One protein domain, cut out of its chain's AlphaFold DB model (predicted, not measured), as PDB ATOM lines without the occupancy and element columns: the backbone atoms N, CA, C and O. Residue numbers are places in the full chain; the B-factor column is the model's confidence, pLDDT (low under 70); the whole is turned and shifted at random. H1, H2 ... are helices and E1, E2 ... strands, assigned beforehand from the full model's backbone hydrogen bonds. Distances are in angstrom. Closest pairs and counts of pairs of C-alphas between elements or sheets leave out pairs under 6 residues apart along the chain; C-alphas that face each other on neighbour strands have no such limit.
ATOM      1  N   GLU A   5     -57.868 -30.554 -37.811       37.66
ATOM      2  CA  GLU A   5     -57.519 -30.177 -39.189       37.66
ATOM      3  C   GLU A   5     -57.885 -28.720 -39.509       37.66
ATOM      4  O   GLU A   5     -57.117 -28.051 -40.193       37.66
ATOM      5  N   HIS A   6     -58.985 -28.178 -38.971       36.53
ATOM      6  CA  HIS A   6     -59.373 -26.783 -39.215       36.53
ATOM      7  C   HIS A   6     -58.594 -25.766 -38.374       36.53
ATOM      8  O   HIS A   6     -58.310 -24.679 -38.878       36.53
ATOM      9  N   PHE A   7     -58.153 -26.112 -37.157       40.06
ATOM     10  CA  PHE A   7     -57.257 -25.234 -36.393       40.06
ATOM     11  C   PHE A   7     -55.896 -25.071 -37.090       40.06
ATOM     12  O   PHE A   7     -55.291 -24.000 -37.034       40.06
ATOM     13  N   PHE A   8     -55.427 -26.109 -37.793       43.31
ATOM     14  CA  PHE A   8     -54.159 -26.071 -38.525       43.31
ATOM     15  C   PHE A   8     -54.281 -25.669 -40.004       43.31
ATOM     16  O   PHE A   8     -53.285 -25.196 -40.556       43.31
ATOM     17  N   ALA A   9     -55.450 -25.814 -40.642       40.84
ATOM     18  CA  ALA A   9     -55.648 -25.474 -42.055       40.84
ATOM     19  C   ALA A   9     -55.742 -23.961 -42.309       40.84
ATOM     20  O   ALA A   9     -55.153 -23.480 -43.274       40.84
ATOM     21  N   ASP A  10     -56.401 -23.200 -41.428       40.50
ATOM     22  CA  ASP A  10     -56.523 -21.738 -41.581       40.50
ATOM     23  C   ASP A  10     -55.307 -20.969 -41.018       40.50
ATOM     24  O   ASP A  10     -55.143 -19.774 -41.262       40.50
ATOM     25  N   ALA A  11     -54.414 -21.650 -40.292       46.25
ATOM     26  CA  ALA A  11     -53.296 -21.038 -39.569       46.25
ATOM     27  C   ALA A  11     -51.932 -21.160 -40.276       46.25
ATOM     28  O   ALA A  11     -50.908 -20.853 -39.669       46.25
ATOM     29  N   VAL A  12     -51.872 -21.625 -41.527       50.66
ATOM     30  CA  VAL A  12     -50.590 -21.937 -42.194       50.66
ATOM     31  C   VAL A  12     -49.731 -20.688 -42.460       50.66
ATOM     32  O   VAL A  12     -48.509 -20.797 -42.466       50.66
ATOM     33  N   GLU A  13     -50.325 -19.496 -42.604       50.44
ATOM     34  CA  GLU A  13     -49.571 -18.262 -42.902       50.44
ATOM     35  C   GLU A  13     -49.204 -17.396 -41.683       50.44
ATOM     36  O   GLU A  13     -48.409 -16.471 -41.830       50.44
ATOM     37  N   ASN A  14     -49.734 -17.667 -40.482       56.72
ATOM     38  CA  ASN A  14     -49.363 -16.946 -39.253       56.72
ATOM     39  C   ASN A  14     -49.811 -17.714 -38.004       56.72
ATOM     40  O   ASN A  14     -50.827 -17.396 -37.377       56.72
ATOM     41  N   ARG A  15     -49.046 -18.734 -37.612       61.12
ATOM     42  CA  ARG A  15     -49.311 -19.451 -36.359       61.12
ATOM     43  C   ARG A  15     -48.916 -18.555 -35.174       61.12
ATOM     44  O   ARG A  15     -47.812 -18.009 -35.180       61.12
ATOM     45  N   PRO A  16     -49.766 -18.363 -34.152       67.88
ATOM     46  CA  PRO A  16     -49.388 -17.567 -32.989       67.88
ATOM     47  C   PRO A  16     -48.228 -18.227 -32.231       67.88
ATOM     48  O   PRO A  16     -48.104 -19.452 -32.208       67.88
ATOM     49  N   ASN A  17     -47.382 -17.416 -31.589       72.25
ATOM     50  CA  ASN A  17     -46.393 -17.940 -30.648       72.25
ATOM     51  C   ASN A  17     -47.107 -18.681 -29.509       72.25
ATOM     52  O   ASN A  17     -48.177 -18.260 -29.061       72.25
ATOM     53  N   TYR A  18     -46.495 -19.746 -29.007       67.38
ATOM     54  CA  TYR A  18     -47.012 -20.529 -27.886       67.38
ATOM     55  C   TYR A  18     -45.879 -20.911 -26.940       67.38
ATOM     56  O   TYR A  18     -44.711 -20.848 -27.310       67.38
ATOM     57  N   SER A  19     -46.218 -21.303 -25.714       64.25
ATOM     58  CA  SER A  19     -45.231 -21.732 -24.724       64.25
ATOM     59  C   SER A  19     -45.358 -23.236 -24.485       64.25
ATOM     60  O   SER A  19     -46.443 -23.711 -24.142       64.25
ATOM     61  N   LEU A  20     -44.261 -23.976 -24.642       64.25
ATOM     62  CA  LEU A  20     -44.161 -25.402 -24.330       64.25
ATOM     63  C   LEU A  20     -43.769 -25.588 -22.856       64.25
ATOM     64  O   LEU A  20     -42.817 -24.963 -22.393       64.25
ATOM     65  N   TYR A  21     -44.493 -26.441 -22.128       59.53
ATOM     66  CA  TYR A  21     -44.321 -26.678 -20.688       59.53
ATOM     67  C   TYR A  21     -43.453 -27.899 -20.442       59.53
ATOM     68  O   TYR A  21     -43.723 -28.964 -20.987       59.53
ATOM     69  N   LEU A  22     -42.406 -27.734 -19.633       55.25
ATOM     70  CA  LEU A  22     -41.360 -28.747 -19.473       55.25
ATOM     71  C   LEU A  22     -41.503 -29.543 -18.168       55.25
ATOM     72  O   LEU A  22     -41.111 -30.704 -18.108       55.25
ATOM     73  N   LEU A  23     -42.057 -28.919 -17.123       49.72
ATOM     74  CA  LEU A  23     -42.313 -29.520 -15.811       49.72
ATOM     75  C   LEU A  23     -43.433 -28.752 -15.088       49.72
ATOM     76  O   LEU A  23     -43.383 -27.522 -15.005       49.72
ATOM     77  N   GLY A  24     -44.392 -29.490 -14.523       42.38
ATOM     78  CA  GLY A  24     -45.448 -28.970 -13.646       42.38
ATOM     79  C   GLY A  24     -46.818 -28.778 -14.309       42.38
ATOM     80  O   GLY A  24     -46.930 -28.524 -15.505       42.38
ATOM     81  N   ASN A  25     -47.866 -28.887 -13.488       39.72
ATOM     82  CA  ASN A  25     -49.234 -28.508 -13.841       39.72
ATOM     83  C   ASN A  25     -49.346 -26.969 -13.895       39.72
ATOM     84  O   ASN A  25     -48.869 -26.284 -12.991       39.72
ATOM     85  N   ARG A  26     -49.976 -26.400 -14.931       50.53
ATOM     86  CA  ARG A  26     -50.391 -24.979 -14.926       50.53
ATOM     87  C   ARG A  26     -51.670 -24.795 -14.066       50.53
ATOM     88  O   ARG A  26     -52.276 -25.783 -13.667       50.53
ATOM     89  N   PRO A  27     -52.026 -23.539 -13.723       43.06
ATOM     90  CA  PRO A  27     -51.334 -22.720 -12.743       43.06
ATOM     91  C   PRO A  27     -51.714 -23.154 -11.315       43.06
ATOM     92  O   PRO A  27     -52.502 -22.498 -10.638       43.06
ATOM     93  N   HIS A  28     -51.114 -24.226 -10.823       37.91
ATOM     94  CA  HIS A  28     -50.943 -24.384  -9.388       37.91
ATOM     95  C   HIS A  28     -49.459 -24.559  -9.130       37.91
ATOM     96  O   HIS A  28     -48.779 -25.252  -9.884       37.91
ATOM     97  N   GLU A  29     -48.961 -23.860  -8.111       37.59
ATOM     98  CA  GLU A  29     -47.623 -24.067  -7.573       37.59
ATOM     99  C   GLU A  29     -47.371 -25.574  -7.527       37.59
ATOM    100  O   GLU A  29     -48.099 -26.313  -6.866       37.59
ATOM    101  N   SER A  30     -46.393 -26.053  -8.301       43.25
ATOM    102  CA  SER A  30     -45.858 -27.366  -7.993       43.25
ATOM    103  C   SER A  30     -45.289 -27.246  -6.581       43.25
ATOM    104  O   SER A  30     -44.604 -26.264  -6.274       43.25
ATOM    105  N   ASP A  31     -45.519 -28.248  -5.735       45.00
ATOM    106  CA  ASP A  31     -44.914 -28.322  -4.396       45.00
ATOM    107  C   ASP A  31     -43.362 -28.321  -4.444       45.00
ATOM    108  O   ASP A  31     -42.692 -28.347  -3.414       45.00
ATOM    109  N   PHE A  32     -42.778 -28.273  -5.651       42.19
ATOM    110  CA  PHE A  32     -41.354 -28.306  -5.965       42.19
ATOM    111  C   PHE A  32     -40.782 -26.974  -6.490       42.19
ATOM    112  O   PHE A  32     -39.587 -26.913  -6.769       42.19
ATOM    113  N   GLY A  33     -41.581 -25.904  -6.584       37.84
ATOM    114  CA  GLY A  33     -41.092 -24.545  -6.844       37.84
ATOM    115  C   GLY A  33     -40.659 -24.276  -8.290       37.84
ATOM    116  O   GLY A  33     -39.489 -24.394  -8.641       37.84
ATOM    117  N   GLY A  34     -41.601 -23.801  -9.110       45.22
ATOM    118  CA  GLY A  34     -41.324 -23.171 -10.405       45.22
ATOM    119  C   GLY A  34     -42.000 -23.836 -11.606       45.22
ATOM    120  O   GLY A  34     -42.409 -24.993 -11.565       45.22
ATOM    121  N   VAL A  35     -42.113 -23.057 -12.682       48.88
ATOM    122  CA  VAL A  35     -42.614 -23.462 -13.999       48.88
ATOM    123  C   VAL A  35     -41.473 -23.266 -14.990       48.88
ATOM    124  O   VAL A  35     -40.938 -22.161 -15.086       48.88
ATOM    125  N   ILE A  36     -41.110 -24.310 -15.735       53.69
ATOM    126  CA  ILE A  36     -40.114 -24.220 -16.810       53.69
ATOM    127  C   ILE A  36     -40.859 -24.240 -18.150       53.69
ATOM    128  O   ILE A  36     -41.631 -25.165 -18.410       53.69
ATOM    129  N   LEU A  37     -40.646 -23.213 -18.981       63.16
ATOM    130  CA  LEU A  37     -41.306 -23.048 -20.280       63.16
ATOM    131  C   LEU A  37     -40.320 -22.670 -21.394       63.16
ATOM    132  O   LEU A  37     -39.274 -22.080 -21.123       63.16
ATOM    133  N   VAL A  38     -40.683 -22.981 -22.641       62.16
ATOM    134  CA  VAL A  38     -39.987 -22.542 -23.864       62.16
ATOM    135  C   VAL A  38     -40.961 -21.755 -24.734       62.16
ATOM    136  O   VAL A  38     -42.026 -22.271 -25.055       62.16
ATOM    137  N   ASP A  39     -40.597 -20.538 -25.145       66.31
ATOM    138  CA  ASP A  39     -41.365 -19.783 -26.140       66.31
ATOM    139  C   ASP A  39     -41.067 -20.295 -27.553       66.31
ATOM    140  O   ASP A  39     -39.951 -20.188 -28.069       66.31
ATOM    141  N   CYS A  40     -42.092 -20.842 -28.195       69.75
ATOM    142  CA  CYS A  40     -42.048 -21.389 -29.538       69.75
ATOM    143  C   CYS A  40     -42.637 -20.377 -30.529       69.75
ATOM    144  O   CYS A  40     -43.775 -19.928 -30.379       69.75
ATOM    145  N   ASN A  41     -41.861 -20.029 -31.563       74.38
ATOM    146  CA  ASN A  41     -42.342 -19.266 -32.715       74.38
ATOM    147  C   ASN A  41     -42.417 -20.192 -33.939       74.38
ATOM    148  O   ASN A  41     -41.390 -20.401 -34.591       74.38
ATOM    149  N   PRO A  42     -43.608 -20.714 -34.263       70.19
ATOM    150  CA  PRO A  42     -43.809 -21.639 -35.379       70.19
ATOM    151  C   PRO A  42     -43.635 -21.010 -36.773       70.19
ATOM    152  O   PRO A  42     -43.696 -21.724 -37.763       70.19
ATOM    153  N   ASN A  43     -43.434 -19.689 -36.873       75.44
ATOM    154  CA  ASN A  43     -43.173 -19.005 -38.147       75.44
ATOM    155  C   ASN A  43     -41.671 -18.844 -38.438       75.44
ATOM    156  O   ASN A  43     -41.293 -18.224 -39.433       75.44
ATOM    157  N   ARG A  44     -40.790 -19.326 -37.551       76.38
ATOM    158  CA  ARG A  44     -39.354 -19.377 -37.843       76.38
ATOM    159  C   ARG A  44     -39.061 -20.558 -38.772       76.38
ATOM    160  O   ARG A  44     -39.734 -21.576 -38.656       76.38
ATOM    161  N   PRO A  45     -38.059 -20.446 -39.664       81.06
ATOM    162  CA  PRO A  45     -37.604 -21.590 -40.439       81.06
ATOM    163  C   PRO A  45     -37.217 -22.749 -39.525       81.06
ATOM    164  O   PRO A  45     -36.638 -22.530 -38.456       81.06
ATOM    165  N   ASP A  46     -37.493 -23.962 -39.991       82.62
ATOM    166  CA  ASP A  46     -37.047 -25.178 -39.332       82.62
ATOM    167  C   ASP A  46     -35.526 -25.162 -39.161       82.62
ATOM    168  O   ASP A  46     -34.770 -24.842 -40.084       82.62
ATOM    169  N   VAL A  47     -35.084 -25.514 -37.959       79.25
ATOM    170  CA  VAL A  47     -33.674 -25.746 -37.658       79.25
ATOM    171  C   VAL A  47     -33.536 -27.218 -37.311       79.25
ATOM    172  O   VAL A  47     -34.185 -27.701 -36.379       79.25
ATOM    173  N   ASP A  48     -32.696 -27.930 -38.060       78.38
ATOM    174  CA  ASP A  48     -32.439 -29.351 -37.836       78.38
ATOM    175  C   ASP A  48     -32.061 -29.608 -36.369       78.38
ATOM    176  O   ASP A  48     -31.224 -28.920 -35.785       78.38
ATOM    177  N   GLY A  49     -32.721 -30.593 -35.756       75.94
ATOM    178  CA  GLY A  49     -32.552 -30.920 -34.337       75.94
ATOM    179  C   GLY A  49     -33.383 -30.076 -33.358       75.94
ATOM    180  O   GLY A  49     -33.498 -30.463 -32.200       75.94
ATOM    181  N   TRP A  50     -34.039 -28.997 -33.799       78.56
ATOM    182  CA  TRP A  50     -34.866 -28.107 -32.958       78.56
ATOM    183  C   TRP A  50     -36.361 -28.177 -33.305       78.56
ATOM    184  O   TRP A  50     -37.102 -27.193 -33.260       78.56
ATOM    185  N   LEU A  51     -36.817 -29.382 -33.645       84.06
ATOM    186  CA  LEU A  51     -38.152 -29.650 -34.187       84.06
ATOM    187  C   LEU A  51     -39.136 -30.217 -33.150       84.06
ATOM    188  O   LEU A  51     -40.278 -30.509 -33.485       84.06
ATOM    189  N   SER A  52     -38.727 -30.337 -31.880       84.75
ATOM    190  CA  SER A  52     -39.573 -30.858 -30.788       84.75
ATOM    191  C   SER A  52     -40.880 -30.085 -30.602       84.75
ATOM    192  O   SER A  52     -41.832 -30.604 -30.036       84.75
ATOM    193  N   HIS A  53     -40.936 -28.846 -31.084       78.00
ATOM    194  CA  HIS A  53     -42.118 -28.003 -31.003       78.00
ATOM    195  C   HIS A  53     -43.288 -28.523 -31.872       78.00
ATOM    196  O   HIS A  53     -44.427 -28.150 -31.614       78.00
ATOM    197  N   TYR A  54     -43.036 -29.412 -32.842       84.00
ATOM    198  CA  TYR A  54     -44.074 -30.083 -33.639       84.00
ATOM    199  C   TYR A  54     -44.700 -31.315 -32.967       84.00
ATOM    200  O   TYR A  54     -45.620 -31.906 -33.526       84.00
ATOM    201  N   VAL A  55     -44.193 -31.745 -31.809       88.12
ATOM    202  CA  VAL A  55     -44.735 -32.901 -31.083       88.12
ATOM    203  C   VAL A  55     -46.070 -32.510 -30.456       88.12
ATOM    204  O   VAL A  55     -46.121 -31.529 -29.721       88.12
ATOM    205  N   ASN A  56     -47.119 -33.291 -30.721       88.12
ATOM    206  CA  ASN A  56     -48.483 -33.023 -30.262       88.12
ATOM    207  C   ASN A  56     -48.875 -33.871 -29.045       88.12
ATOM    208  O   ASN A  56     -48.164 -34.803 -28.667       88.12
ATOM    209  N   ASP A  57     -50.024 -33.575 -28.436       88.50
ATOM    210  CA  ASP A  57     -50.657 -34.515 -27.507       88.50
ATOM    211  C   ASP A  57     -51.354 -35.637 -28.285       88.50
ATOM    212  O   ASP A  57     -51.923 -35.406 -29.351       88.50
ATOM    213  N   GLY A  58     -51.342 -36.852 -27.744       88.94
ATOM    214  CA  GLY A  58     -52.110 -37.963 -28.301       88.94
ATOM    215  C   GLY A  58     -53.630 -37.797 -28.168       88.94
ATOM    216  O   GLY A  58     -54.375 -38.446 -28.913       88.94
ATOM    217  N   ALA A  59     -54.101 -36.968 -27.231       92.06
ATOM    218  CA  ALA A  59     -55.522 -36.745 -26.968       92.06
ATOM    219  C   ALA A  59     -55.817 -35.331 -26.439       92.06
ATOM    220  O   ALA A  59     -54.916 -34.592 -26.059       92.06
ATOM    221  N   ILE A  60     -57.104 -34.981 -26.364       89.25
ATOM    222  CA  ILE A  60     -57.606 -33.746 -25.742       89.25
ATOM    223  C   ILE A  60     -58.732 -34.074 -24.758       89.25
ATOM    224  O   ILE A  60     -59.412 -35.088 -24.917       89.25
ATOM    225  N   ILE A  61     -58.971 -33.205 -23.772       86.44
ATOM    226  CA  ILE A  61     -60.163 -33.301 -22.915       86.44
ATOM    227  C   ILE A  61     -61.335 -32.609 -23.613       86.44
ATOM    228  O   ILE A  61     -61.284 -31.409 -23.885       86.44
ATOM    229  N   LEU A  62     -62.398 -33.370 -23.882       87.19
ATOM    230  CA  LEU A  62     -63.624 -32.874 -24.518       87.19
ATOM    231  C   LEU A  62     -64.691 -32.437 -23.508       87.19
ATOM    232  O   LEU A  62     -65.550 -31.623 -23.835       87.19
ATOM    233  N   GLU A  63     -64.639 -32.966 -22.287       86.06
ATOM    234  CA  GLU A  63     -65.640 -32.727 -21.252       86.06
ATOM    235  C   GLU A  63     -64.977 -32.534 -19.886       86.06
ATOM    236  O   GLU A  63     -64.107 -33.308 -19.488       86.06
ATOM    237  N   LYS A  64     -65.419 -31.517 -19.136       83.81
ATOM    238  CA  LYS A  64     -64.971 -31.240 -17.761       83.81
ATOM    239  C   LYS A  64     -65.640 -32.182 -16.746       83.81
ATOM    240  O   LYS A  64     -66.284 -31.736 -15.800       83.81
ATOM    241  N   SER A  65     -65.516 -33.485 -16.961       86.69
ATOM    242  CA  SER A  65     -66.078 -34.541 -16.113       86.69
ATOM    243  C   SER A  65     -64.996 -35.551 -15.729       86.69
ATOM    244  O   SER A  65     -63.929 -35.587 -16.341       86.69
ATOM    245  N   GLU A  66     -65.253 -36.379 -14.713       87.75
ATOM    246  CA  GLU A  66     -64.330 -37.469 -14.362       87.75
ATOM    247  C   GLU A  66     -64.084 -38.395 -15.561       87.75
ATOM    248  O   GLU A  66     -62.936 -38.697 -15.874       87.75
ATOM    249  N   GLY A  67     -65.152 -38.770 -16.275       90.25
ATOM    250  CA  GLY A  67     -65.058 -39.592 -17.480       90.25
ATOM    251  C   GLY A  67     -64.198 -38.941 -18.562       90.25
ATOM    252  O   GLY A  67     -63.272 -39.571 -19.054       90.25
ATOM    253  N   GLY A  68     -64.419 -37.657 -18.862       90.38
ATOM    254  CA  GLY A  68     -63.632 -36.943 -19.872       90.38
ATOM    255  C   GLY A  68     -62.141 -36.834 -19.532       90.38
ATOM    256  O   GLY A  68     -61.296 -36.911 -20.425       90.38
ATOM    257  N   VAL A  69     -61.800 -36.692 -18.246       89.44
ATOM    258  CA  VAL A  69     -60.403 -36.694 -17.778       89.44
ATOM    259  C   VAL A  69     -59.782 -38.086 -17.905       89.44
ATOM    260  O   VAL A  69     -58.666 -38.206 -18.414       89.44
ATOM    261  N   LEU A  70     -60.485 -39.132 -17.466       90.44
ATOM    262  CA  LEU A  70     -59.990 -40.510 -17.542       90.44
ATOM    263  C   LEU A  70     -59.803 -40.966 -18.996       90.44
ATOM    264  O   LEU A  70     -58.748 -41.513 -19.322       90.44
ATOM    265  N   ASP A  71     -60.755 -40.653 -19.877       92.75
ATOM    266  CA  ASP A  71     -60.682 -40.950 -21.313       92.75
ATOM    267  C   ASP A  71     -59.460 -40.290 -21.964       92.75
ATOM    268  O   ASP A  71     -58.752 -40.909 -22.767       92.75
ATOM    269  N   TYR A  72     -59.175 -39.037 -21.592       91.75
ATOM    270  CA  TYR A  72     -57.972 -38.340 -22.031       91.75
ATOM    271  C   TYR A  72     -56.701 -39.044 -21.546       91.75
ATOM    272  O   TYR A  72     -55.812 -39.294 -22.364       91.75
ATOM    273  N   ILE A  73     -56.599 -39.387 -20.253       88.81
ATOM    274  CA  ILE A  73     -55.394 -40.030 -19.703       88.81
ATOM    275  C   ILE A  73     -55.139 -41.362 -20.415       88.81
ATOM    276  O   ILE A  73     -54.015 -41.628 -20.850       88.81
ATOM    277  N   GLU A  74     -56.176 -42.185 -20.578       90.94
ATOM    278  CA  GLU A  74     -56.060 -43.482 -21.240       90.94
ATOM    279  C   GLU A  74     -55.643 -43.332 -22.708       90.94
ATOM    280  O   GLU A  74     -54.691 -43.982 -23.157       90.94
ATOM    281  N   THR A  75     -56.304 -42.439 -23.447       93.38
ATOM    282  CA  THR A  75     -56.049 -42.239 -24.880       93.38
ATOM    283  C   THR A  75     -54.675 -41.619 -25.134       93.38
ATOM    284  O   THR A  75     -53.944 -42.092 -26.010       93.38
ATOM    285  N   SER A  76     -54.301 -40.595 -24.357       91.69
ATOM    286  CA  SER A  76     -52.993 -39.935 -24.448       91.69
ATOM    287  C   SER A  76     -51.884 -40.959 -24.191       91.69
ATOM    288  O   SER A  76     -51.016 -41.147 -25.044       91.69
ATOM    289  N   ARG A  77     -51.989 -41.756 -23.113       87.56
ATOM    290  CA  ARG A  77     -51.024 -42.822 -22.788       87.56
ATOM    291  C   ARG A  77     -50.914 -43.884 -23.884       87.56
ATOM    292  O   ARG A  77     -49.813 -44.330 -24.196       87.56
ATOM    293  N   ALA A  78     -52.033 -44.309 -24.474       90.62
ATOM    294  CA  ALA A  78     -52.033 -45.338 -25.518       90.62
ATOM    295  C   ALA A  78     -51.358 -44.873 -26.823       90.62
ATOM    296  O   ALA A  78     -50.770 -45.679 -27.555       90.62
ATOM    297  N   ARG A  79     -51.450 -43.576 -27.134       93.12
ATOM    298  CA  ARG A  79     -50.886 -42.984 -28.357       93.12
ATOM    299  C   ARG A  79     -49.465 -42.473 -28.172       93.12
ATOM    300  O   ARG A  79     -48.693 -42.524 -29.136       93.12
ATOM    301  N   GLN A  80     -49.116 -42.052 -26.958       90.50
ATOM    302  CA  GLN A  80     -47.812 -41.510 -26.610       90.50
ATOM    303  C   GLN A  80     -46.682 -42.400 -27.136       90.50
ATOM    304  O   GLN A  80     -46.589 -43.595 -26.855       90.50
ATOM    305  N   ASN A  81     -45.816 -41.801 -27.943       92.69
ATOM    306  CA  ASN A  81     -44.664 -42.465 -28.545       92.69
ATOM    307  C   ASN A  81     -43.365 -41.678 -28.338       92.69
ATOM    308  O   ASN A  81     -42.308 -42.133 -28.775       92.69
ATOM    309  N   CYS A  82     -43.451 -40.540 -27.647       90.81
ATOM    310  CA  CYS A  82     -42.345 -39.674 -27.300       90.81
ATOM    311  C   CYS A  82     -42.409 -39.240 -25.828       90.81
ATOM    312  O   CYS A  82     -43.477 -39.176 -25.214       90.81
ATOM    313  N   VAL A  83     -41.245 -38.917 -25.272       86.00
ATOM    314  CA  VAL A  83     -41.083 -38.207 -23.998       86.00
ATOM    315  C   VAL A  83     -40.082 -37.079 -24.179       86.00
ATOM    316  O   VAL A  83     -39.121 -37.217 -24.933       86.00
ATOM    317  N   ILE A  84     -40.296 -35.972 -23.479       83.31
ATOM    318  CA  ILE A  84     -39.359 -34.852 -23.443       83.31
ATOM    319  C   ILE A  84     -38.569 -34.979 -22.147       83.31
ATOM    320  O   ILE A  84     -39.160 -35.110 -21.080       83.31
ATOM    321  N   CYS A  85     -37.243 -34.957 -22.196       77.00
ATOM    322  CA  CYS A  85     -36.454 -34.999 -20.971       77.00
ATOM    323  C   CYS A  85     -35.275 -34.025 -20.989       77.00
ATOM    324  O   CYS A  85     -34.823 -33.620 -22.067       77.00
ATOM    325  N   PRO A  86     -34.792 -33.618 -19.799       73.88
ATOM    326  CA  PRO A  86     -33.554 -32.863 -19.678       73.88
ATOM    327  C   PRO A  86     -32.397 -33.582 -20.361       73.88
ATOM    328  O   PRO A  86     -32.193 -34.779 -20.151       73.88
ATOM    329  N   TRP A  87     -31.647 -32.843 -21.174       74.00
ATOM    330  CA  TRP A  87     -30.563 -33.387 -21.974       74.00
ATOM    331  C   TRP A  87     -29.344 -32.470 -21.952       74.00
ATOM    332  O   TRP A  87     -29.321 -31.437 -22.613       74.00
ATOM    333  N   GLY A  88     -28.319 -32.875 -21.207       67.50
ATOM    334  CA  GLY A  88     -27.113 -32.078 -21.004       67.50
ATOM    335  C   GLY A  88     -27.310 -30.918 -20.016       67.50
ATOM    336  O   GLY A  88     -28.163 -31.017 -19.125       67.50
ATOM    337  N   PRO A  89     -26.509 -29.837 -20.100       64.19
ATOM    338  CA  PRO A  89     -26.638 -28.706 -19.194       64.19
ATOM    339  C   PRO A  89     -27.967 -27.978 -19.414       64.19
ATOM    340  O   PRO A  89     -28.434 -27.787 -20.539       64.19
ATOM    341  N   SER A  90     -28.574 -27.528 -18.315       59.00
ATOM    342  CA  SER A  90     -29.753 -26.660 -18.370       59.00
ATOM    343  C   SER A  90     -29.479 -25.442 -19.271       59.00
ATOM    344  O   SER A  90     -28.404 -24.848 -19.141       59.00
ATOM    345  N   PRO A  91     -30.408 -25.039 -20.164       62.81
ATOM    346  CA  PRO A  91     -31.822 -25.433 -20.240       62.81
ATOM    347  C   PRO A  91     -32.151 -26.426 -21.374       62.81
ATOM    348  O   PRO A  91     -33.257 -26.395 -21.917       62.81
ATOM    349  N   LEU A  92     -31.201 -27.264 -21.796       72.81
ATOM    350  CA  LEU A  92     -31.394 -28.120 -22.966       72.81
ATOM    351  C   LEU A  92     -32.311 -29.312 -22.678       72.81
ATOM    352  O   LEU A  92     -32.172 -30.017 -21.677       72.81
ATOM    353  N   LEU A  93     -33.248 -29.535 -23.597       77.44
ATOM    354  CA  LEU A  93     -34.163 -30.668 -23.589       77.44
ATOM    355  C   LEU A  93     -34.106 -31.398 -24.920       77.44
ATOM    356  O   LEU A  93     -33.932 -30.779 -25.970       77.44
ATOM    357  N   ALA A  94     -34.360 -32.699 -24.874       83.19
ATOM    358  CA  ALA A  94     -34.516 -33.511 -26.066       83.19
ATOM    359  C   ALA A  94     -35.800 -34.341 -26.003       83.19
ATOM    360  O   ALA A  94     -36.260 -34.749 -24.935       83.19
ATOM    361  N   THR A  95     -36.377 -34.571 -27.180       88.12
ATOM    362  CA  THR A  95     -37.504 -35.485 -27.357       88.12
ATOM    363  C   THR A  95     -36.963 -36.846 -27.757       88.12
ATOM    364  O   THR A  95     -36.244 -36.969 -28.748       88.12
ATOM    365  N   PHE A  96     -37.350 -37.874 -27.014       87.06
ATOM    366  CA  PHE A  96     -36.963 -39.251 -27.267       87.06
ATOM    367  C   PHE A  96     -38.173 -40.088 -27.611       87.06
ATOM    368  O   PHE A  96     -39.191 -40.048 -26.924       87.06
ATOM    369  N   THR A  97     -38.029 -40.915 -28.636       90.06
ATOM    370  CA  THR A  97     -39.027 -41.921 -28.980       90.06
ATOM    371  C   THR A  97     -39.003 -43.046 -27.946       90.06
ATOM    372  O   THR A  97     -37.943 -43.612 -27.667       90.06
ATOM    373  N   THR A  98     -40.159 -43.418 -27.405       86.94
ATOM    374  CA  THR A  98     -40.297 -44.513 -26.422       86.94
ATOM    375  C   THR A  98     -40.505 -45.882 -27.073       86.94
ATOM    376  O   THR A  98     -40.473 -46.907 -26.392       86.94
ATOM    377  N   ARG A  99     -40.699 -45.910 -28.397       87.56
ATOM    378  CA  ARG A  99     -40.879 -47.101 -29.237       87.56
ATOM    379  C   ARG A  99     -40.384 -46.836 -30.658       87.56
ATOM    380  O   ARG A  99     -40.154 -45.685 -31.022       87.56
ATOM    381  N   ASP A 100     -40.248 -47.891 -31.454       90.94
ATOM    382  CA  ASP A 100     -39.894 -47.769 -32.869       90.94
ATOM    383  C   ASP A 100     -41.004 -47.059 -33.659       90.94
ATOM    384  O   ASP A 100     -42.192 -47.307 -33.437       90.94
ATOM    385  N   LEU A 101     -40.600 -46.202 -34.599       91.44
ATOM    386  CA  LEU A 101     -41.490 -45.403 -35.443       91.44
ATOM    387  C   LEU A 101     -41.266 -45.693 -36.926       91.44
ATOM    388  O   LEU A 101     -40.179 -46.095 -37.352       91.44
ATOM    389  N   LYS A 102     -42.294 -45.437 -37.731       93.50
ATOM    390  CA  LYS A 102     -42.244 -45.466 -39.193       93.50
ATOM    391  C   LYS A 102     -42.226 -44.047 -39.751       93.50
ATOM    392  O   LYS A 102     -42.649 -43.082 -39.123       93.50
ATOM    393  N   ARG A 103     -41.742 -43.917 -40.987       92.12
ATOM    394  CA  ARG A 103     -41.823 -42.650 -41.722       92.12
ATOM    395  C   ARG A 103     -43.289 -42.244 -41.882       92.12
ATOM    396  O   ARG A 103     -44.068 -43.021 -42.425       92.12
ATOM    397  N   GLY A 104     -43.599 -41.009 -41.496       91.50
ATOM    398  CA  GLY A 104     -44.952 -40.457 -41.550       91.50
ATOM    399  C   GLY A 104     -45.766 -40.678 -40.277       91.50
ATOM    400  O   GLY A 104     -46.869 -40.149 -40.205       91.50
ATOM    401  N   ASP A 105     -45.241 -41.405 -39.284       91.69
ATOM    402  CA  ASP A 105     -45.874 -41.468 -37.967       91.69
ATOM    403  C   ASP A 105     -45.823 -40.086 -37.306       91.69
ATOM    404  O   ASP A 105     -44.781 -39.427 -37.287       91.69
ATOM    405  N   GLU A 106     -46.950 -39.669 -36.738       92.62
ATOM    406  CA  GLU A 106     -47.017 -38.467 -35.916       92.62
ATOM    407  C   GLU A 106     -46.382 -38.717 -34.542       92.62
ATOM    408  O   GLU A 106     -46.443 -39.823 -33.991       92.62
ATOM    409  N   LEU A 107     -45.738 -37.686 -33.993       92.38
ATOM    410  CA  LEU A 107     -45.087 -37.748 -32.691       92.38
ATOM    411  C   LEU A 107     -46.036 -37.234 -31.612       92.38
ATOM    412  O   LEU A 107     -46.476 -36.087 -31.663       92.38
ATOM    413  N   PHE A 108     -46.284 -38.076 -30.612       92.31
ATOM    414  CA  PHE A 108     -47.175 -37.791 -29.501       92.31
ATOM    415  C   PHE A 108     -46.446 -37.842 -28.161       92.31
ATOM    416  O   PHE A 108     -45.821 -38.850 -27.811       92.31
ATOM    417  N   THR A 109     -46.598 -36.770 -27.392       88.81
ATOM    418  CA  THR A 109     -46.340 -36.692 -25.951       88.81
ATOM    419  C   THR A 109     -47.675 -36.551 -25.203       88.81
ATOM    420  O   THR A 109     -48.739 -36.645 -25.810       88.81
ATOM    421  N   SER A 110     -47.635 -36.346 -23.889       85.81
ATOM    422  CA  SER A 110     -48.795 -35.914 -23.103       85.81
ATOM    423  C   SER A 110     -48.541 -34.508 -22.566       85.81
ATOM    424  O   SER A 110     -47.477 -34.254 -21.998       85.81
ATOM    425  N   TYR A 111     -49.493 -33.590 -22.737       82.25
ATOM    426  CA  TYR A 111     -49.432 -32.237 -22.165       82.25
ATOM    427  C   TYR A 111     -49.956 -32.186 -20.727       82.25
ATOM    428  O   TYR A 111     -49.711 -31.223 -20.001       82.25
ATOM    429  N   GLY A 112     -50.646 -33.243 -20.302       79.44
ATOM    430  CA  GLY A 112     -51.224 -33.383 -18.971       79.44
ATOM    431  C   GLY A 112     -52.653 -32.845 -18.865       79.44
ATOM    432  O   GLY A 112     -53.105 -32.006 -19.642       79.44
ATOM    433  N   VAL A 113     -53.371 -33.344 -17.859       80.50
ATOM    434  CA  VAL A 113     -54.777 -32.996 -17.593       80.50
ATOM    435  C   VAL A 113     -54.940 -31.494 -17.354       80.50
ATOM    436  O   VAL A 113     -55.832 -30.865 -17.921       80.50
ATOM    437  N   SER A 114     -54.049 -30.905 -16.550       73.56
ATOM    438  CA  SER A 114     -54.083 -29.479 -16.209       73.56
ATOM    439  C   SER A 114     -54.033 -28.584 -17.445       73.56
ATOM    440  O   SER A 114     -54.832 -27.660 -17.551       73.56
ATOM    441  N   TYR A 115     -53.179 -28.903 -18.424       75.38
ATOM    442  CA  TYR A 115     -53.071 -28.136 -19.663       75.38
ATOM    443  C   TYR A 115     -54.423 -28.010 -20.368       75.38
ATOM    444  O   TYR A 115     -54.848 -26.900 -20.683       75.38
ATOM    445  N   TRP A 116     -55.120 -29.125 -20.591       79.62
ATOM    446  CA  TRP A 116     -56.375 -29.118 -21.343       79.62
ATOM    447  C   TRP A 116     -57.522 -28.466 -20.573       79.62
ATOM    448  O   TRP A 116     -58.323 -27.739 -21.164       79.62
ATOM    449  N   LEU A 117     -57.572 -28.661 -19.256       75.31
ATOM    450  CA  LEU A 117     -58.592 -28.037 -18.417       75.31
ATOM    451  C   LEU A 117     -58.386 -26.520 -18.298       75.31
ATOM    452  O   LEU A 117     -59.358 -25.770 -18.391       75.31
ATOM    453  N   ASP A 118     -57.140 -26.056 -18.188       68.25
ATOM    454  CA  ASP A 118     -56.814 -24.629 -18.093       68.25
ATOM    455  C   ASP A 118     -56.896 -23.897 -19.435       68.25
ATOM    456  O   ASP A 118     -57.235 -22.711 -19.472       68.25
ATOM    457  N   ALA A 119     -56.536 -24.570 -20.532       62.19
ATOM    458  CA  ALA A 119     -56.467 -23.961 -21.857       62.19
ATOM    459  C   ALA A 119     -57.832 -23.875 -22.549       62.19
ATOM    460  O   ALA A 119     -58.036 -22.952 -23.338       62.19
ATOM    461  N   LYS A 120     -58.753 -24.819 -22.292       60.94
ATOM    462  CA  LYS A 120     -60.010 -24.928 -23.058       60.94
ATOM    463  C   LYS A 120     -61.302 -24.719 -22.263       60.94
ATOM    464  O   LYS A 120     -62.315 -24.441 -22.894       60.94
ATOM    465  N   LEU A 121     -61.308 -24.837 -20.930       55.31
ATOM    466  CA  LEU A 121     -62.561 -25.001 -20.164       55.31
ATOM    467  C   LEU A 121     -62.802 -23.950 -19.062       55.31
ATOM    468  O   LEU A 121     -63.537 -24.219 -18.115       55.31
ATOM    469  N   GLU A 122     -62.226 -22.752 -19.231       53.81
ATOM    470  CA  GLU A 122     -62.323 -21.583 -18.338       53.81
ATOM    471  C   GLU A 122     -61.826 -21.824 -16.890       53.81
ATOM    472  O   GLU A 122     -62.136 -22.811 -16.220       53.81
ATOM    473  N   ARG A 123     -61.037 -20.871 -16.371       53.41
ATOM    474  CA  ARG A 123     -60.269 -20.942 -15.103       53.41
ATOM    475  C   ARG A 123     -61.093 -21.045 -13.802       53.41
ATOM    476  O   ARG A 123     -60.559 -20.767 -12.732       53.41
ATOM    477  N   HIS A 124     -62.376 -21.395 -13.850       46.78
ATOM    478  CA  HIS A 124     -63.292 -21.126 -12.740       46.78
ATOM    479  C   HIS A 124     -63.855 -22.323 -11.970       46.78
ATOM    480  O   HIS A 124     -64.370 -22.092 -10.881       46.78
ATOM    481  N   ASP A 125     -63.637 -23.570 -12.404       51.62
ATOM    482  CA  ASP A 125     -63.985 -24.737 -11.572       51.62
ATOM    483  C   ASP A 125     -62.799 -25.669 -11.370       51.62
ATOM    484  O   ASP A 125     -62.123 -26.045 -12.333       51.62
ATOM    485  N   SER A 126     -62.586 -26.059 -10.112       58.31
ATOM    486  CA  SER A 126     -61.630 -27.089  -9.723       58.31
ATOM    487  C   SER A 126     -61.974 -28.410 -10.401       58.31
ATOM    488  O   SER A 126     -63.117 -28.866 -10.345       58.31
ATOM    489  N   VAL A 127     -60.967 -29.038 -10.997       63.94
ATOM    490  CA  VAL A 127     -61.038 -30.406 -11.519       63.94
ATOM    491  C   VAL A 127     -61.539 -31.353 -10.422       63.94
ATOM    492  O   VAL A 127     -61.086 -31.224  -9.278       63.94
ATOM    493  N   PRO A 128     -62.411 -32.328 -10.732       65.44
ATOM    494  CA  PRO A 128     -62.676 -33.427  -9.817       65.44
ATOM    495  C   PRO A 128     -61.359 -34.163  -9.518       65.44
ATOM    496  O   PRO A 128     -60.839 -34.882 -10.360       65.44
ATOM    497  N   LYS A 129     -60.778 -33.965  -8.331       72.81
ATOM    498  CA  LYS A 129     -59.638 -34.761  -7.848       72.81
ATOM    499  C   LYS A 129     -60.164 -36.019  -7.176       72.81
ATOM    500  O   LYS A 129     -60.148 -36.131  -5.952       72.81
ATOM    501  N   THR A 130     -60.729 -36.910  -7.972       83.19
ATOM    502  CA  THR A 130     -61.220 -38.192  -7.473       83.19
ATOM    503  C   THR A 130     -60.066 -39.179  -7.339       83.19
ATOM    504  O   THR A 130     -59.031 -39.035  -7.992       83.19
ATOM    505  N   ASP A 131     -60.242 -40.205  -6.505       86.06
ATOM    506  CA  ASP A 131     -59.214 -41.233  -6.298       86.06
ATOM    507  C   ASP A 131     -58.841 -41.944  -7.611       86.06
ATOM    508  O   ASP A 131     -57.682 -42.301  -7.813       86.06
ATOM    509  N   ALA A 132     -59.802 -42.099  -8.529       84.25
ATOM    510  CA  ALA A 132     -59.573 -42.698  -9.841       84.25
ATOM    511  C   ALA A 132     -58.627 -41.854 -10.710       84.25
ATOM    512  O   ALA A 132     -57.697 -42.392 -11.310       84.25
ATOM    513  N   ILE A 133     -58.831 -40.533 -10.744       80.75
ATOM    514  CA  ILE A 133     -57.968 -39.612 -11.494       80.75
ATOM    515  C   ILE A 133     -56.567 -39.585 -10.886       80.75
ATOM    516  O   ILE A 133     -55.588 -39.707 -11.616       80.75
ATOM    517  N   LEU A 134     -56.461 -39.494  -9.557       80.75
ATOM    518  CA  LEU A 134     -55.167 -39.464  -8.868       80.75
ATOM    519  C   LEU A 134     -54.353 -40.747  -9.102       80.75
ATOM    520  O   LEU A 134     -53.138 -40.688  -9.293       80.75
ATOM    521  N   GLU A 135     -55.010 -41.906  -9.111       83.00
ATOM    522  CA  GLU A 135     -54.367 -43.192  -9.387       83.00
ATOM    523  C   GLU A 135     -53.861 -43.280 -10.837       83.00
ATOM    524  O   GLU A 135     -52.733 -43.720 -11.070       83.00
ATOM    525  N   GLU A 136     -54.640 -42.825 -11.823       79.12
ATOM    526  CA  GLU A 136     -54.192 -42.812 -13.222       79.12
ATOM    527  C   GLU A 136     -53.102 -41.760 -13.486       79.12
ATOM    528  O   GLU A 136     -52.138 -42.048 -14.200       79.12
ATOM    529  N   GLU A 137     -53.173 -40.580 -12.861       77.12
ATOM    530  CA  GLU A 137     -52.097 -39.580 -12.910       77.12
ATOM    531  C   GLU A 137     -50.790 -40.141 -12.341       77.12
ATOM    532  O   GLU A 137     -49.727 -39.978 -12.945       77.12
ATOM    533  N   LYS A 138     -50.865 -40.868 -11.220       78.25
ATOM    534  CA  LYS A 138     -49.707 -41.540 -10.627       78.25
ATOM    535  C   LYS A 138     -49.110 -42.581 -11.572       78.25
ATOM    536  O   LYS A 138     -47.899 -42.582 -11.778       78.25
ATOM    537  N   ARG A 139     -49.935 -43.431 -12.192       77.12
ATOM    538  CA  ARG A 139     -49.465 -44.420 -13.184       77.12
ATOM    539  C   ARG A 139     -48.797 -43.750 -14.378       77.12
ATOM    540  O   ARG A 139     -47.777 -44.235 -14.867       77.12
ATOM    541  N   ASN A 140     -49.358 -42.640 -14.850       74.31
ATOM    542  CA  ASN A 140     -48.785 -41.889 -15.962       74.31
ATOM    543  C   ASN A 140     -47.439 -41.255 -15.577       74.31
ATOM    544  O   ASN A 140     -46.478 -41.309 -16.343       74.31
ATOM    545  N   PHE A 141     -47.335 -40.727 -14.355       76.31
ATOM    546  CA  PHE A 141     -46.081 -40.214 -13.810       76.31
ATOM    547  C   PHE A 141     -45.013 -41.313 -13.690       76.31
ATOM    548  O   PHE A 141     -43.884 -41.122 -14.135       76.31
ATOM    549  N   GLU A 142     -45.362 -42.489 -13.166       79.00
ATOM    550  CA  GLU A 142     -44.451 -43.642 -13.085       79.00
ATOM    551  C   GLU A 142     -43.970 -44.091 -14.475       79.00
ATOM    552  O   GLU A 142     -42.776 -44.336 -14.679       79.00
ATOM    553  N   PHE A 143     -44.871 -44.136 -15.465       78.75
ATOM    554  CA  PHE A 143     -44.509 -44.401 -16.857       78.75
ATOM    555  C   PHE A 143     -43.513 -43.365 -17.392       78.75
ATOM    556  O   PHE A 143     -42.500 -43.742 -17.994       78.75
ATOM    557  N   TYR A 144     -43.769 -42.080 -17.141       75.38
ATOM    558  CA  TYR A 144     -42.918 -40.979 -17.577       75.38
ATOM    559  C   TYR A 144     -41.512 -41.075 -16.979       75.38
ATOM    560  O   TYR A 144     -40.532 -41.073 -17.724       75.38
ATOM    561  N   ILE A 145     -41.403 -41.268 -15.661       77.44
ATOM    562  CA  ILE A 145     -40.117 -41.458 -14.973       77.44
ATOM    563  C   ILE A 145     -39.377 -42.671 -15.538       77.44
ATOM    564  O   ILE A 145     -38.219 -42.547 -15.934       77.44
ATOM    565  N   SER A 146     -40.052 -43.815 -15.683       81.12
ATOM    566  CA  SER A 146     -39.415 -45.019 -16.234       81.12
ATOM    567  C   SER A 146     -38.922 -44.822 -17.675       81.12
ATOM    568  O   SER A 146     -37.914 -45.401 -18.083       81.12
ATOM    569  N   SER A 147     -39.622 -44.001 -18.462       78.62
ATOM    570  CA  SER A 147     -39.238 -43.668 -19.833       78.62
ATOM    571  C   SER A 147     -38.026 -42.744 -19.850       78.62
ATOM    572  O   SER A 147     -37.091 -43.001 -20.603       78.62
ATOM    573  N   ILE A 148     -37.985 -41.739 -18.970       76.69
ATOM    574  CA  ILE A 148     -36.813 -40.876 -18.784       76.69
ATOM    575  C   ILE A 148     -35.592 -41.705 -18.392       76.69
ATOM    576  O   ILE A 148     -34.536 -41.542 -18.997       76.69
ATOM    577  N   GLU A 149     -35.719 -42.614 -17.426       80.19
ATOM    578  CA  GLU A 149     -34.612 -43.468 -16.981       80.19
ATOM    579  C   GLU A 149     -34.086 -44.354 -18.114       80.19
ATOM    580  O   GLU A 149     -32.873 -44.438 -18.332       80.19
ATOM    581  N   LYS A 150     -34.986 -44.975 -18.887       81.00
ATOM    582  CA  LYS A 150     -34.620 -45.780 -20.062       81.00
ATOM    583  C   LYS A 150     -33.925 -44.943 -21.129       81.00
ATOM    584  O   LYS A 150     -32.908 -45.386 -21.658       81.00
ATOM    585  N   CYS A 151     -34.446 -43.759 -21.442       75.44
ATOM    586  CA  CYS A 151     -33.851 -42.854 -22.423       75.44
ATOM    587  C   CYS A 151     -32.477 -42.364 -21.952       75.44
ATOM    588  O   CYS A 151     -31.503 -42.504 -22.686       75.44
ATOM    589  N   SER A 152     -32.373 -41.897 -20.710       73.31
ATOM    590  CA  SER A 152     -31.114 -41.459 -20.103       73.31
ATOM    591  C   SER A 152     -30.063 -42.572 -20.121       73.31
ATOM    592  O   SER A 152     -28.930 -42.351 -20.534       73.31
ATOM    593  N   THR A 153     -30.454 -43.809 -19.797       78.81
ATOM    594  CA  THR A 153     -29.551 -44.970 -19.850       78.81
ATOM    595  C   THR A 153     -29.130 -45.301 -21.281       78.81
ATOM    596  O   THR A 153     -27.945 -45.489 -21.549       78.81
ATOM    597  N   LYS A 154     -30.095 -45.381 -22.207       77.62
ATOM    598  CA  LYS A 154     -29.859 -45.760 -23.606       77.62
ATOM    599  C   LYS A 154     -28.937 -44.776 -24.311       77.62
ATOM    600  O   LYS A 154     -28.085 -45.214 -25.073       77.62
ATOM    601  N   TYR A 155     -29.123 -43.486 -24.050       73.06
ATOM    602  CA  TYR A 155     -28.405 -42.420 -24.734       73.06
ATOM    603  C   TYR A 155     -27.285 -41.801 -23.871       73.06
ATOM    604  O   TYR A 155     -26.741 -40.750 -24.191       73.06
ATOM    605  N   ASN A 156     -26.892 -42.432 -22.760       73.38
ATOM    606  CA  ASN A 156     -25.891 -41.871 -21.843       73.38
ATOM    607  C   ASN A 156     -24.557 -41.513 -22.538       73.38
ATOM    608  O   ASN A 156     -23.897 -40.532 -22.189       73.38
ATOM    609  N   TYR A 157     -24.165 -42.299 -23.544       72.25
ATOM    610  CA  TYR A 157     -22.951 -42.048 -24.318       72.25
ATOM    611  C   TYR A 157     -23.066 -40.769 -25.157       72.25
ATOM    612  O   TYR A 157     -22.193 -39.906 -25.102       72.25
ATOM    613  N   GLU A 158     -24.173 -40.618 -25.881       73.31
ATOM    614  CA  GLU A 158     -24.487 -39.445 -26.692       73.31
ATOM    615  C   GLU A 158     -24.622 -38.184 -25.830       73.31
ATOM    616  O   GLU A 158     -24.189 -37.112 -26.249       73.31
ATOM    617  N   SER A 159     -25.159 -38.318 -24.612       69.69
ATOM    618  CA  SER A 159     -25.239 -37.226 -23.630       69.69
ATOM    619  C   SER A 159     -23.849 -36.752 -23.211       69.69
ATOM    620  O   SER A 159     -23.568 -35.556 -23.226       69.69
ATOM    621  N   THR A 160     -22.945 -37.691 -22.906       70.75
ATOM    622  CA  THR A 160     -21.560 -37.373 -22.522       70.75
ATOM    623  C   THR A 160     -20.828 -36.642 -23.647       70.75
ATOM    624  O   THR A 160     -20.264 -35.577 -23.417       70.75
ATOM    625  N   TRP A 161     -20.911 -37.155 -24.880       74.06
ATOM    626  CA  TRP A 161     -20.305 -36.496 -26.040       74.06
ATOM    627  C   TRP A 161     -20.859 -35.085 -26.262       74.06
ATOM    628  O   TRP A 161     -20.103 -34.152 -26.527       74.06
ATOM    629  N   PHE A 162     -22.179 -34.919 -26.146       70.31
ATOM    630  CA  PHE A 162     -22.812 -33.619 -26.315       70.31
ATOM    631  C   PHE A 162     -22.342 -32.617 -25.249       70.31
ATOM    632  O   PHE A 162     -22.063 -31.467 -25.584       70.31
ATOM    633  N   ASN A 163     -22.205 -33.051 -23.994       69.25
ATOM    634  CA  ASN A 163     -21.693 -32.211 -22.909       69.25
ATOM    635  C   ASN A 163     -20.254 -31.765 -23.171       69.25
ATOM    636  O   ASN A 163     -19.974 -30.576 -23.059       69.25
ATOM    637  N   ASP A 164     -19.379 -32.678 -23.600       72.81
ATOM    638  CA  ASP A 164     -17.983 -32.353 -23.920       72.81
ATOM    639  C   ASP A 164     -17.890 -31.288 -25.029       72.81
ATOM    640  O   ASP A 164     -17.085 -30.358 -24.956       72.81
ATOM    641  N   VAL A 165     -18.736 -31.397 -26.061       71.56
ATOM    642  CA  VAL A 165     -18.810 -30.406 -27.147       71.56
ATOM    643  C   VAL A 165     -19.358 -29.076 -26.642       71.56
ATOM    644  O   VAL A 165     -18.829 -28.025 -26.998       71.56
ATOM    645  N   PHE A 166     -20.415 -29.105 -25.831       67.12
ATOM    646  CA  PHE A 166     -21.038 -27.895 -25.305       67.12
ATOM    647  C   PHE A 166     -20.088 -27.127 -24.377       67.12
ATOM    648  O   PHE A 166     -19.956 -25.914 -24.518       67.12
ATOM    649  N   GLU A 167     -19.378 -27.820 -23.484       70.69
ATOM    650  CA  GLU A 167     -18.367 -27.219 -22.605       70.69
ATOM    651  C   GLU A 167     -17.186 -26.637 -23.386       70.69
ATOM    652  O   GLU A 167     -16.682 -25.579 -23.026       70.69
ATOM    653  N   ALA A 168     -16.764 -27.269 -24.484       66.44
ATOM    654  CA  ALA A 168     -15.695 -26.740 -25.331       66.44
ATOM    655  C   ALA A 168     -16.085 -25.464 -26.106       66.44
ATOM    656  O   ALA A 168     -15.206 -24.767 -26.622       66.44
ATOM    657  N   LEU A 169     -17.385 -25.180 -26.232       61.41
ATOM    658  CA  LEU A 169     -17.925 -23.995 -26.906       61.41
ATOM    659  C   LEU A 169     -18.269 -22.845 -25.940       61.41
ATOM    660  O   LEU A 169     -18.546 -21.743 -26.420       61.41
ATOM    661  N   ALA A 170     -18.277 -23.101 -24.629       54.56
ATOM    662  CA  ALA A 170     -18.566 -22.131 -23.568       54.56
ATOM    663  C   ALA A 170     -17.303 -21.389 -23.097       54.56
ATOM    664  O   ALA A 170     -17.435 -20.188 -22.762       54.56
TER     665      ALA A 170
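This is residues 5 to 170 of the 170 residues of the protein "Hypothetical protein" of Trieres chinensis (UniProt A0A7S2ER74). One long helix, H4, runs along one side of the domain, with H2 side by side with its first part and the small strand hairpin E3-E4 packed on its residues 144 to 152. A second hairpin, E1-E2, lies beyond E3, away from H4; H5 makes a corner with H4 at its end, and long loops fill much of the rest. The 166 printed residues run H1 E1 E2 H2 E3 E4 H3 H4 H5, with two separate antiparallel two-stranded sheets; the class is mixed, helices and strands. The whole is compact, with a radius of gyration of the C-alphas of 17.2 A and spans of 51 by 39 by 35 A.

H1, residues 5 to 9, begins at C-alpha 5 (-57.519, -30.177, -39.189). E1 is residues 18 to 23, 15.8 A, and E2 residues 36 to 40. H2, residues 66 to 79, is 20.2 A long. E3 is residues 82 to 86, E4 93 to 97 and H3 113 to 120. H4, residues 131 to 154, is 34.4 A long; H5, residues 156 to 169, ends at C-alpha 169 (-17.925, -23.995, -26.906).

In hairpin E1-E2, N 20 and O 38 are 2.8 A apart, within hydrogen-bond range; in hairpin E3-E4, N 83 and O 96 are at 2.9 A. The closest C-alphas of E1 and E3, Leu 22 and Ile 84, are 7.6 A apart; those of E3 and H4, Cys 85 and Ile 148, 6.3 A. H4 touches H2 with residues 133 to 140 alone, closest C-alphas Leu 70 and Ile 133, 6.4 A, at a shallow tilt of 18 degrees, the same way. H2 only just touches H3, with 3 pairs of C-alphas within 8 A, closest Val 69 and Val 113, 6.7 A. H4 and H5 meet only through their link; H1 and H4 are apart. In the five helices every O i to N i+4 pair is within hydrogen-bond range.

The C-alphas of Ser 65 and Ala 168, the two farthest apart, are 51.8 A apart. The printed part has no cut. The links E1 to E2, E2 to H2 and E4 to H3 are long; residues 56 to 57 pair parallel with 108 to 109. Mean pLDDT of the printed part is 73.0, with 56 residues under 70, among them 5 to 16, 18 to 40 and 118 to 128.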